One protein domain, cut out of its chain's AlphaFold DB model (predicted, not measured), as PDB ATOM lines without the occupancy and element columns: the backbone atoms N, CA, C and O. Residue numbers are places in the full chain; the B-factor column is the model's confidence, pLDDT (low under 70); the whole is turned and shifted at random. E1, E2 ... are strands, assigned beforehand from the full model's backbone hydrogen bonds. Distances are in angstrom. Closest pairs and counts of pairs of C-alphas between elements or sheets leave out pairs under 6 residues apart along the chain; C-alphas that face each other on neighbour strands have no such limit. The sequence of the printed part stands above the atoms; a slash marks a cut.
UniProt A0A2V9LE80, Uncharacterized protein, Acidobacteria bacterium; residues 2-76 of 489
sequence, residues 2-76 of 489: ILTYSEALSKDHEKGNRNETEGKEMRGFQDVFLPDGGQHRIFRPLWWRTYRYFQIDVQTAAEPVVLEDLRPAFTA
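AT A GLANCE: This is residues 2 to 76 of the 489 residues of an uncharacterized protein of Acidobacteria bacterium (UniProt A0A2V9LE80). With little regular structure, this is a small antiparallel sheet, E2 - E1 - E3, from which long loops reach out: residues 7 to 28 beyond one end of the strands, residues 33 to 52 and 58 to 76 beyond the other end before folding back. The 75 printed residues hold three named strands, in chain order E1, E2, E3, and no named helix; the class is all strand, with 14 residues in named elements. It is loose, with a radius of gyration of the C-alphas of 14.5 A, and flat, spanning 41 by 34 by 17 A.

IN THESE COORDINATES: E1, residues 2 to 6, covers 13.3 A from C-alpha 2 at (223.434, 238.799, 186.486). E2 is residues 29 to 32, 10.2 A. E3, residues 53 to 57, covers 13.2 A to C-alpha 57 at (223.919, 243.819, 186.452).

HOW THE PARTS SIT: E1 is the inner strand. E1 and E3 are antiparallel at 163 degrees, with N 4 and O 55 2.8 A apart, within hydrogen-bond range. E1 and E2 form an antiparallel hairpin at 164 degrees, with N 3 and O 31 at 2.8 A, also within range. Edge strands E2 and E3 are apart.

THE WHOLE: The C-alphas farthest apart, of Gly 16 and Gly 38, are 41.4 A apart. Both links are long. The printed part has no cut, and no printed residue is under 70 in pLDDT.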
ATOM      1  N   ILE A   2     223.525 239.415 185.156       95.94
ATOM      2  CA  ILE A   2     223.434 238.799 186.486       95.94
ATOM      3  C   ILE A   2     222.205 239.377 187.179       95.94
ATOM      4  O   ILE A   2     222.034 240.591 187.208       95.94
ATOM      5  N   LEU A   3     221.345 238.509 187.697       96.00
ATOM      6  CA  LEU A   3     220.171 238.873 188.482       96.00
ATOM      7  C   LEU A   3     220.453 238.518 189.935       96.00
ATOM      8  O   LEU A   3     220.606 237.340 190.239       96.00
ATOM      9  N   THR A   4     220.518 239.517 190.811       97.50
ATOM     10  CA  THR A   4     220.707 239.335 192.254       97.50
ATOM     11  C   THR A   4     219.375 239.541 192.974       97.50
ATOM     12  O   THR A   4     218.638 240.478 192.669       97.50
ATOM     13  N   TYR A   5     219.081 238.681 193.948       97.50
ATOM     14  CA  TYR A   5     217.854 238.661 194.750       97.50
ATOM     15  C   TYR A   5     218.216 238.788 196.223       97.50
ATOM     16  O   TYR A   5     219.130 238.102 196.669       97.50
ATOM     17  N   SER A   6     217.526 239.639 196.985       97.50
ATOM     18  CA  SER A   6     217.763 239.736 198.429       97.50
ATOM     19  C   SER A   6     216.528 240.182 199.205       97.50
ATOM     20  O   SER A   6     215.709 240.965 198.710       97.50
ATOM     21  N   GLU A   7     216.392 239.692 200.437       96.81
ATOM     22  CA  GLU A   7     215.379 240.163 201.388       96.81
ATOM     23  C   GLU A   7     215.720 241.540 201.967       96.81
ATOM     24  O   GLU A   7     214.807 242.303 202.281       96.81
ATOM     25  N   ALA A   8     217.014 241.872 202.069       96.62
ATOM     26  CA  ALA A   8     217.516 243.080 202.717       96.62
ATOM     27  C   ALA A   8     218.740 243.659 201.992       96.62
ATOM     28  O   ALA A   8     219.603 242.929 201.507       96.62
ATOM     29  N   LEU A   9     218.849 244.987 201.976       97.19
ATOM     30  CA  LEU A   9     220.103 245.674 201.665       97.19
ATOM     31  C   LEU A   9     220.836 245.983 202.968       97.19
ATOM     32  O   LEU A   9     220.190 246.203 203.994       97.19
ATOM     33  N   SER A  10     222.165 246.041 202.931       95.44
ATOM     34  CA  SER A  10     222.967 246.302 204.131       95.44
ATOM     35  C   SER A  10     224.064 247.329 203.897       95.44
ATOM     36  O   SER A  10     224.653 247.362 202.821       95.44
ATOM     37  N   LYS A  11     224.390 248.106 204.925       95.19
ATOM     38  CA  LYS A  11     225.588 248.948 204.987       95.19
ATOM     39  C   LYS A  11     226.385 248.533 206.217       95.19
ATOM     40  O   LYS A  11     225.793 248.361 207.274       95.19
ATOM     41  N   ASP A  12     227.689 248.309 206.068       91.06
ATOM     42  CA  ASP A  12     228.563 247.864 207.165       91.06
ATOM     43  C   ASP A  12     228.038 246.605 207.894       91.06
ATOM     44  O   ASP A  12     228.155 246.469 209.105       91.06
ATOM     45  N   HIS A  13     227.454 245.668 207.133       87.12
ATOM     46  CA  HIS A  13     226.792 244.446 207.622       87.12
ATOM     47  C   HIS A  13     225.493 244.653 208.423       87.12
ATOM     48  O   HIS A  13     224.908 243.676 208.886       87.12
ATOM     49  N   GLU A  14     224.976 245.878 208.509       92.62
ATOM     50  CA  GLU A  14     223.700 246.185 209.155       92.62
ATOM     51  C   GLU A  14     222.589 246.425 208.127       92.62
ATOM     52  O   GLU A  14     222.748 247.184 207.165       92.62
ATOM     53  N   LYS A  15     221.429 245.791 208.336       95.31
ATOM     54  CA  LYS A  15     220.256 245.934 207.456       95.31
ATOM     55  C   LYS A  15     219.530 247.270 207.658       95.31
ATOM     56  O   LYS A  15     219.090 247.895 206.690       95.31
ATOM     57  N   GLY A  16     219.400 247.725 208.908       94.75
ATOM     58  CA  GLY A  16     218.667 248.945 209.271       94.75
ATOM     59  C   GLY A  16     217.196 248.929 208.822       94.75
ATOM     60  O   GLY A  16     216.550 247.878 208.780       94.75
ATOM     61  N   ASN A  17     216.653 250.099 208.468       96.81
ATOM     62  CA  ASN A  17     215.290 250.201 207.942       96.81
ATOM     63  C   ASN A  17     215.210 249.692 206.491       96.81
ATOM     64  O   ASN A  17     215.954 250.152 205.623       96.81
ATOM     65  N   ARG A  18     214.276 248.786 206.191       97.19
ATOM     66  CA  ARG A  18     214.098 248.185 204.854       97.19
ATOM     67  C   ARG A  18     213.497 249.172 203.841       97.19
ATOM     68  O   ARG A  18     213.469 248.921 202.639       97.19
ATOM     69  N   ASN A  19     213.015 250.327 204.269       97.12
ATOM     70  CA  ASN A  19     212.584 251.372 203.338       97.12
ATOM     71  C   ASN A  19     213.745 252.269 202.879       97.12
ATOM     72  O   ASN A  19     213.595 252.995 201.902       97.12
ATOM     73  N   GLU A  20     214.901 252.202 203.541       96.62
ATOM     74  CA  GLU A  20     216.083 253.000 203.214       96.62
ATOM     75  C   GLU A  20     217.065 252.167 202.388       96.62
ATOM     76  O   GLU A  20     217.539 251.128 202.852       96.62
ATOM     77  N   THR A  21     217.376 252.613 201.171       95.75
ATOM     78  CA  THR A  21     218.254 251.888 200.234       95.75
ATOM     79  C   THR A  21     219.539 252.636 199.895       95.75
ATOM     80  O   THR A  21     220.488 252.032 199.405       95.75
ATOM     81  N   GLU A  22     219.584 253.948 200.128       95.56
ATOM     82  CA  GLU A  22     220.722 254.787 199.757       95.56
ATOM     83  C   GLU A  22     221.990 254.391 200.528       95.56
ATOM     84  O   GLU A  22     221.974 254.215 201.746       95.56
ATOM     85  N   GLY A  23     223.098 254.222 199.801       94.62
ATOM     86  CA  GLY A  23     224.387 253.826 200.373       94.62
ATOM     87  C   GLY A  23     224.440 252.398 200.930       94.62
ATOM     88  O   GLY A  23     225.429 252.059 201.578       94.62
ATOM     89  N   LYS A  24     223.406 251.576 200.704       96.62
ATOM     90  CA  LYS A  24     223.404 250.153 201.053       96.62
ATOM     91  C   LYS A  24     223.790 249.297 199.854       96.62
ATOM     92  O   LYS A  24     223.503 249.628 198.706       96.62
ATOM     93  N   GLU A  25     224.409 248.167 200.144       95.50
ATOM     94  CA  GLU A  25     224.839 247.184 199.162       95.50
ATOM     95  C   GLU A  25     223.858 246.017 199.093       95.50
ATOM     96  O   GLU A  25     223.288 245.589 200.105       95.50
ATOM     97  N   MET A  26     223.710 245.466 197.890       95.25
ATOM     98  CA  MET A  26     222.961 244.241 197.665       95.25
ATOM     99  C   MET A  26     223.885 243.027 197.719       95.25
ATOM    100  O   MET A  26     224.880 242.948 197.002       95.25
ATOM    101  N   ARG A  27     223.525 242.051 198.555       93.44
ATOM    102  CA  ARG A  27     224.176 240.739 198.628       93.44
ATOM    103  C   ARG A  27     223.095 239.674 198.719       93.44
ATOM    104  O   ARG A  27     222.198 239.784 199.555       93.44
ATOM    105  N   GLY A  28     223.163 238.667 197.858       95.06
ATOM    106  CA  GLY A  28     222.156 237.618 197.846       95.06
ATOM    107  C   GLY A  28     222.333 236.594 196.738       95.06
ATOM    108  O   GLY A  28     223.385 236.541 196.101       95.06
ATOM    109  N   PHE A  29     221.314 235.758 196.542       95.69
ATOM    110  CA  PHE A  29     221.346 234.716 195.517       95.69
ATOM    111  C   PHE A  29     221.396 235.322 194.122       95.69
ATOM    112  O   PHE A  29     220.822 236.385 193.881       95.69
ATOM    113  N   GLN A  30     222.071 234.633 193.205       96.62
ATOM    114  CA  GLN A  30     222.288 235.112 191.848       96.62
ATOM    115  C   GLN A  30     221.879 234.077 190.810       96.62
ATOM    116  O   GLN A  30     222.184 232.894 190.949       96.62
ATOM    117  N   ASP A  31     221.248 234.549 189.740       96.38
ATOM    118  CA  ASP A  31     221.075 233.804 188.498       96.38
ATOM    119  C   ASP A  31     221.849 234.512 187.379       96.38
ATOM    120  O   ASP A  31     221.783 235.735 187.232       96.38
ATOM    121  N   VAL A  32     222.595 233.747 186.581       95.50
ATOM    122  CA  VAL A  32     223.423 234.285 185.494       95.50
ATOM    123  C   VAL A  32     222.849 233.857 184.153       95.50
ATOM    124  O   VAL A  32     222.768 232.671 183.843       95.50
ATOM    125  N   PHE A  33     222.501 234.843 183.332       93.94
ATOM    126  CA  PHE A  33     222.096 234.644 181.947       93.94
ATOM    127  C   PHE A  33     223.193 235.134 181.006       93.94
ATOM    128  O   PHE A  33     223.757 236.220 181.191       93.94
ATOM    129  N   LEU A  34     223.470 234.335 179.975       92.44
ATOM    130  CA  LEU A  34     224.413 234.636 178.902       92.44
ATOM    131  C   LEU A  34     223.613 234.891 177.613       92.44
ATOM    132  O   LEU A  34     223.245 233.927 176.940       92.44
ATOM    133  N   PRO A  35     223.270 236.155 177.290       91.19
ATOM    134  CA  PRO A  35     222.572 236.476 176.050       91.19
ATOM    135  C   PRO A  35     223.434 236.134 174.833       91.19
ATOM    136  O   PRO A  35     224.637 236.379 174.836       91.19
ATOM    137  N   ASP A  36     222.806 235.605 173.787       91.62
ATOM    138  CA  ASP A  36     223.464 235.191 172.544       91.62
ATOM    139  C   ASP A  36     223.407 236.253 171.431       91.62
ATOM    140  O   ASP A  36     223.823 235.990 170.307       91.62
ATOM    141  N   GLY A  37     222.869 237.441 171.731       90.31
ATOM    142  CA  GLY A  37     222.609 238.509 170.756       90.31
ATOM    143  C   GLY A  37     221.290 238.354 169.989       90.31
ATOM    144  O   GLY A  37     220.952 239.201 169.167       90.31
ATOM    145  N   GLY A  38     220.511 237.296 170.247       92.25
ATOM    146  CA  GLY A  38     219.192 237.126 169.644       92.25
ATOM    147  C   GLY A  38     218.158 238.126 170.171       92.25
ATOM    148  O   GLY A  38     218.184 238.519 171.337       92.25
ATOM    149  N   GLN A  39     217.200 238.498 169.321       94.06
ATOM    150  CA  GLN A  39     216.046 239.319 169.707       94.06
ATOM    151  C   GLN A  39     214.960 238.467 170.384       94.06
ATOM    152  O   GLN A  39     214.867 237.260 170.143       94.06
ATOM    153  N   HIS A  40     214.134 239.100 171.223       94.69
ATOM    154  CA  HIS A  40     212.972 238.483 171.881       94.69
ATOM    155  C   HIS A  40     213.288 237.194 172.664       94.69
ATOM    156  O   HIS A  40     212.517 236.229 172.674       94.69
ATOM    157  N   ARG A  41     214.454 237.154 173.325       94.38
ATOM    158  CA  ARG A  41     214.826 236.057 174.227       94.38
ATOM    159  C   ARG A  41     214.058 236.166 175.541       94.38
ATOM    160  O   ARG A  41     213.965 237.238 176.128       94.38
ATOM    161  N   ILE A  42     213.561 235.030 176.028       94.50
ATOM    162  CA  ILE A  42     212.916 234.922 177.340       94.50
ATOM    163  C   ILE A  42     213.861 234.182 178.281       94.50
ATOM    164  O   ILE A  42     214.242 233.041 178.020       94.50
ATOM    165  N   PHE A  43     214.193 234.825 179.396       93.38
ATOM    166  CA  PHE A  43     215.007 234.254 180.463       93.38
ATOM    167  C   PHE A  43     214.150 234.035 181.709       93.38
ATOM    168  O   PHE A  43     213.383 234.910 182.106       93.38
ATOM    169  N   ARG A  44     214.272 232.853 182.319       93.62
ATOM    170  CA  ARG A  44     213.614 232.510 183.584       93.62
ATOM    171  C   ARG A  44     214.533 231.626 184.429       93.62
ATOM    172  O   ARG A  44     215.223 230.784 183.847       93.62
ATOM    173  N   PRO A  45     214.561 231.793 185.759       92.75
ATOM    174  CA  PRO A  45     215.318 230.902 186.625       92.75
ATOM    175  C   PRO A  45     214.690 229.498 186.647       92.75
ATOM    176  O   PRO A  45     213.511 229.322 186.330       92.75
ATOM    177  N   LEU A  46     215.489 228.490 187.011       91.31
ATOM    178  CA  LEU A  46     215.025 227.099 187.159       91.31
ATOM    179  C   LEU A  46     214.335 226.839 188.504       91.31
ATOM    180  O   LEU A  46     213.627 225.847 188.652       91.31
ATOM    181  N   TRP A  47     214.555 227.722 189.474       92.75
ATOM    182  CA  TRP A  47     213.967 227.674 190.804       92.75
ATOM    183  C   TRP A  47     213.363 229.037 191.133       92.75
ATOM    184  O   TRP A  47     213.764 230.056 190.567       92.75
ATOM    185  N   TRP A  48     212.391 229.065 192.035       94.88
ATOM    186  CA  TRP A  48     211.837 230.320 192.522       94.88
ATOM    187  C   TRP A  48     212.859 231.054 193.415       94.88
ATOM    188  O   TRP A  48     213.866 230.493 193.857       94.88
ATOM    189  N   ARG A  49     212.640 232.354 193.621       95.50
ATOM    190  CA  ARG A  49     213.484 233.215 194.457       95.50
ATOM    191  C   ARG A  49     212.585 234.038 195.362       95.50
ATOM    192  O   ARG A  49     211.645 234.661 194.871       95.50
ATOM    193  N   THR A  50     212.910 234.080 196.647       96.38
ATOM    194  CA  THR A  50     212.351 235.070 197.573       96.38
ATOM    195  C   THR A  50     213.175 236.336 197.490       96.38
ATOM    196  O   THR A  50     214.402 236.282 197.474       96.38
ATOM    197  N   TYR A  51     212.518 237.488 197.420       96.94
ATOM    198  CA  TYR A  51     213.202 238.767 197.500       96.94
ATOM    199  C   TYR A  51     212.236 239.902 197.787       96.94
ATOM    200  O   TYR A  51     211.048 239.847 197.466       96.94
ATOM    201  N   ARG A  52     212.806 240.974 198.328       96.94
ATOM    202  CA  ARG A  52     212.222 242.312 198.314       96.94
ATOM    203  C   ARG A  52     212.952 243.221 197.331       96.94
ATOM    204  O   ARG A  52     212.320 244.044 196.676       96.94
ATOM    205  N   TYR A  53     214.267 243.061 197.224       97.31
ATOM    206  CA  TYR A  53     215.120 243.822 196.321       97.31
ATOM    207  C   TYR A  53     215.610 242.921 195.201       97.31
ATOM    208  O   TYR A  53     215.902 241.743 195.411       97.31
ATOM    209  N   PHE A  54     215.710 243.499 194.014       96.06
ATOM    210  CA  PHE A  54     216.120 242.817 192.802       96.06
ATOM    211  C   PHE A  54     217.050 243.738 192.017       96.06
ATOM    212  O   PHE A  54     216.680 244.874 191.721       96.06
ATOM    213  N   GLN A  55     218.251 243.257 191.706       95.94
ATOM    214  CA  GLN A  55     219.265 244.001 190.960       95.94
ATOM    215  C   GLN A  55     219.626 243.245 189.689       95.94
ATOM    216  O   GLN A  55     219.802 242.027 189.711       95.94
ATOM    217  N   ILE A  56     219.751 243.986 188.590       95.25
ATOM    218  CA  ILE A  56     220.223 243.466 187.311       95.25
ATOM    219  C   ILE A  56     221.545 244.149 186.977       95.25
ATOM    220  O   ILE A  56     221.572 245.345 186.692       95.25
ATOM    221  N   ASP A  57     222.619 243.371 186.937       95.38
ATOM    222  CA  ASP A  57     223.919 243.819 186.452       95.38
ATOM    223  C   ASP A  57     224.110 243.358 185.001       95.38
ATOM    224  O   ASP A  57     224.082 242.162 184.671       95.38
ATOM    225  N   VAL A  58     224.290 244.322 184.101       94.75
ATOM    226  CA  VAL A  58     224.447 244.083 182.664       94.75
ATOM    227  C   VAL A  58     225.832 244.530 182.224       94.75
ATOM    228  O   VAL A  58     226.175 245.704 182.301       94.75
ATOM    229  N   GLN A  59     226.602 243.584 181.693       93.12
ATOM    230  CA  GLN A  59     227.823 243.861 180.952       93.12
ATOM    231  C   GLN A  59     227.578 243.543 179.478       93.12
ATOM    232  O   GLN A  59     227.153 242.434 179.147       93.12
ATOM    233  N   THR A  60     227.829 244.518 178.606       93.06
ATOM    234  CA  THR A  60     227.653 244.404 177.154       93.06
ATOM    235  C   THR A  60     228.999 244.443 176.434       93.06
ATOM    236  O   THR A  60     229.984 244.950 176.970       93.06
ATOM    237  N   ALA A  61     229.039 243.906 175.213       89.50
ATOM    238  CA  ALA A  61     230.167 244.072 174.297       89.50
ATOM    239  C   ALA A  61     229.867 245.224 173.318       89.50
ATOM    240  O   ALA A  61     229.570 246.334 173.753       89.50
ATOM    241  N   ALA A  62     229.928 244.965 172.007       92.19
ATOM    242  CA  ALA A  62     229.674 245.970 170.972       92.19
ATOM    243  C   ALA A  62     228.197 246.393 170.865       92.19
ATOM    244  O   ALA A  62     227.913 247.498 170.411       92.19
ATOM    245  N   GLU A  63     227.268 245.530 171.279       92.69
ATOM    246  CA  GLU A  63     225.827 245.754 171.152       92.69
ATOM    247  C   GLU A  63     225.164 245.896 172.528       92.69
ATOM    248  O   GLU A  63     225.539 245.178 173.463       92.69
ATOM    249  N   PRO A  64     224.183 246.805 172.679       92.31
ATOM    250  CA  PRO A  64     223.450 246.965 173.927       92.31
ATOM    251  C   PRO A  64     222.515 245.777 174.186       92.31
ATOM    252  O   PRO A  64     221.984 245.164 173.263       92.31
ATOM    253  N   VAL A  65     222.232 245.510 175.462       91.62
ATOM    254  CA  VAL A  65     221.087 244.679 175.859       91.62
ATOM    255  C   VAL A  65     219.874 245.589 176.012       91.62
ATOM    256  O   VAL A  65     219.919 246.558 176.768       91.62
ATOM    257  N   VAL A  66     218.786 245.263 175.318       93.00
ATOM    258  CA  VAL A  66     217.492 245.936 175.474       93.00
ATOM    259  C   VAL A  66     216.596 245.057 176.342       93.00
ATOM    260  O   VAL A  66     216.224 243.956 175.941       93.00
ATOM    261  N   LEU A  67     216.263 245.532 177.543       93.62
ATOM    262  CA  LEU A  67     215.277 244.884 178.404       93.62
ATOM    263  C   LEU A  67     213.877 245.326 177.965       93.62
ATOM    264  O   LEU A  67     213.427 246.411 178.319       93.62
ATOM    265  N   GLU A  68     213.214 244.497 177.161       95.12
ATOM    266  CA  GLU A  68     211.859 244.777 176.661       95.12
ATOM    267  C   GLU A  68     210.799 244.659 177.765       95.12
ATOM    268  O   GLU A  68     209.816 245.398 177.767       95.12
ATOM    269  N   ASP A  69     210.991 243.720 178.696       94.56
ATOM    270  CA  ASP A  69     210.018 243.389 179.731       94.56
ATOM    271  C   ASP A  69     210.685 242.718 180.942       94.56
ATOM    272  O   ASP A  69     211.677 241.997 180.808       94.56
ATOM    273  N   LEU A  70     210.109 242.928 182.125       93.31
ATOM    274  CA  LEU A  70     210.500 242.294 183.379       93.31
ATOM    275  C   LEU A  70     209.241 241.995 184.195       93.31
ATOM    276  O   LEU A  70     208.578 242.906 184.690       93.31
ATOM    277  N   ARG A  71     208.934 240.706 184.373       93.25
ATOM    278  CA  ARG A  71     207.732 240.261 185.088       93.25
ATOM    279  C   ARG A  71     208.083 239.356 186.268       93.25
ATOM    280  O   ARG A  71     208.638 238.280 186.041       93.25
ATOM    281  N   PRO A  72     207.711 239.719 187.506       92.50
ATOM    282  CA  PRO A  72     207.686 238.762 188.601       92.50
ATOM    283  C   PRO A  72     206.476 237.826 188.452       92.50
ATOM    284  O   PRO A  72     205.371 238.263 188.128       92.50
ATOM    285  N   ALA A  73     206.674 236.537 188.726       93.25
ATOM    286  CA  ALA A  73     205.599 235.557 188.851       93.25
ATOM    287  C   ALA A  73     205.561 235.048 190.296       93.25
ATOM    288  O   ALA A  73     206.521 234.443 190.768       93.25
ATOM    289  N   PHE A  74     204.465 235.319 191.003       94.81
ATOM    290  CA  PHE A  74     204.274 234.844 192.372       94.81
ATOM    291  C   PHE A  74     203.895 233.359 192.380       94.81
ATOM    292  O   PHE A  74     203.023 232.940 191.619       94.81
ATOM    293  N   THR A  75     204.505 232.584 193.275       95.12
ATOM    294  CA  THR A  75     204.165 231.179 193.524       95.12
ATOM    295  C   THR A  75     204.281 230.874 195.014       95.12
ATOM    296  O   THR A  75     205.160 231.410 195.679       95.12
ATOM    297  N   ALA A  76     203.370 230.046 195.519       97.25
ATOM    298  CA  ALA A  76     203.306 229.532 196.886       97.25
ATOM    299  C   ALA A  76     202.276 228.388 196.914       97.25
ATOM    300  O   ALA A  76     201.558 228.176 195.926       97.25
TER     301      ALA A  76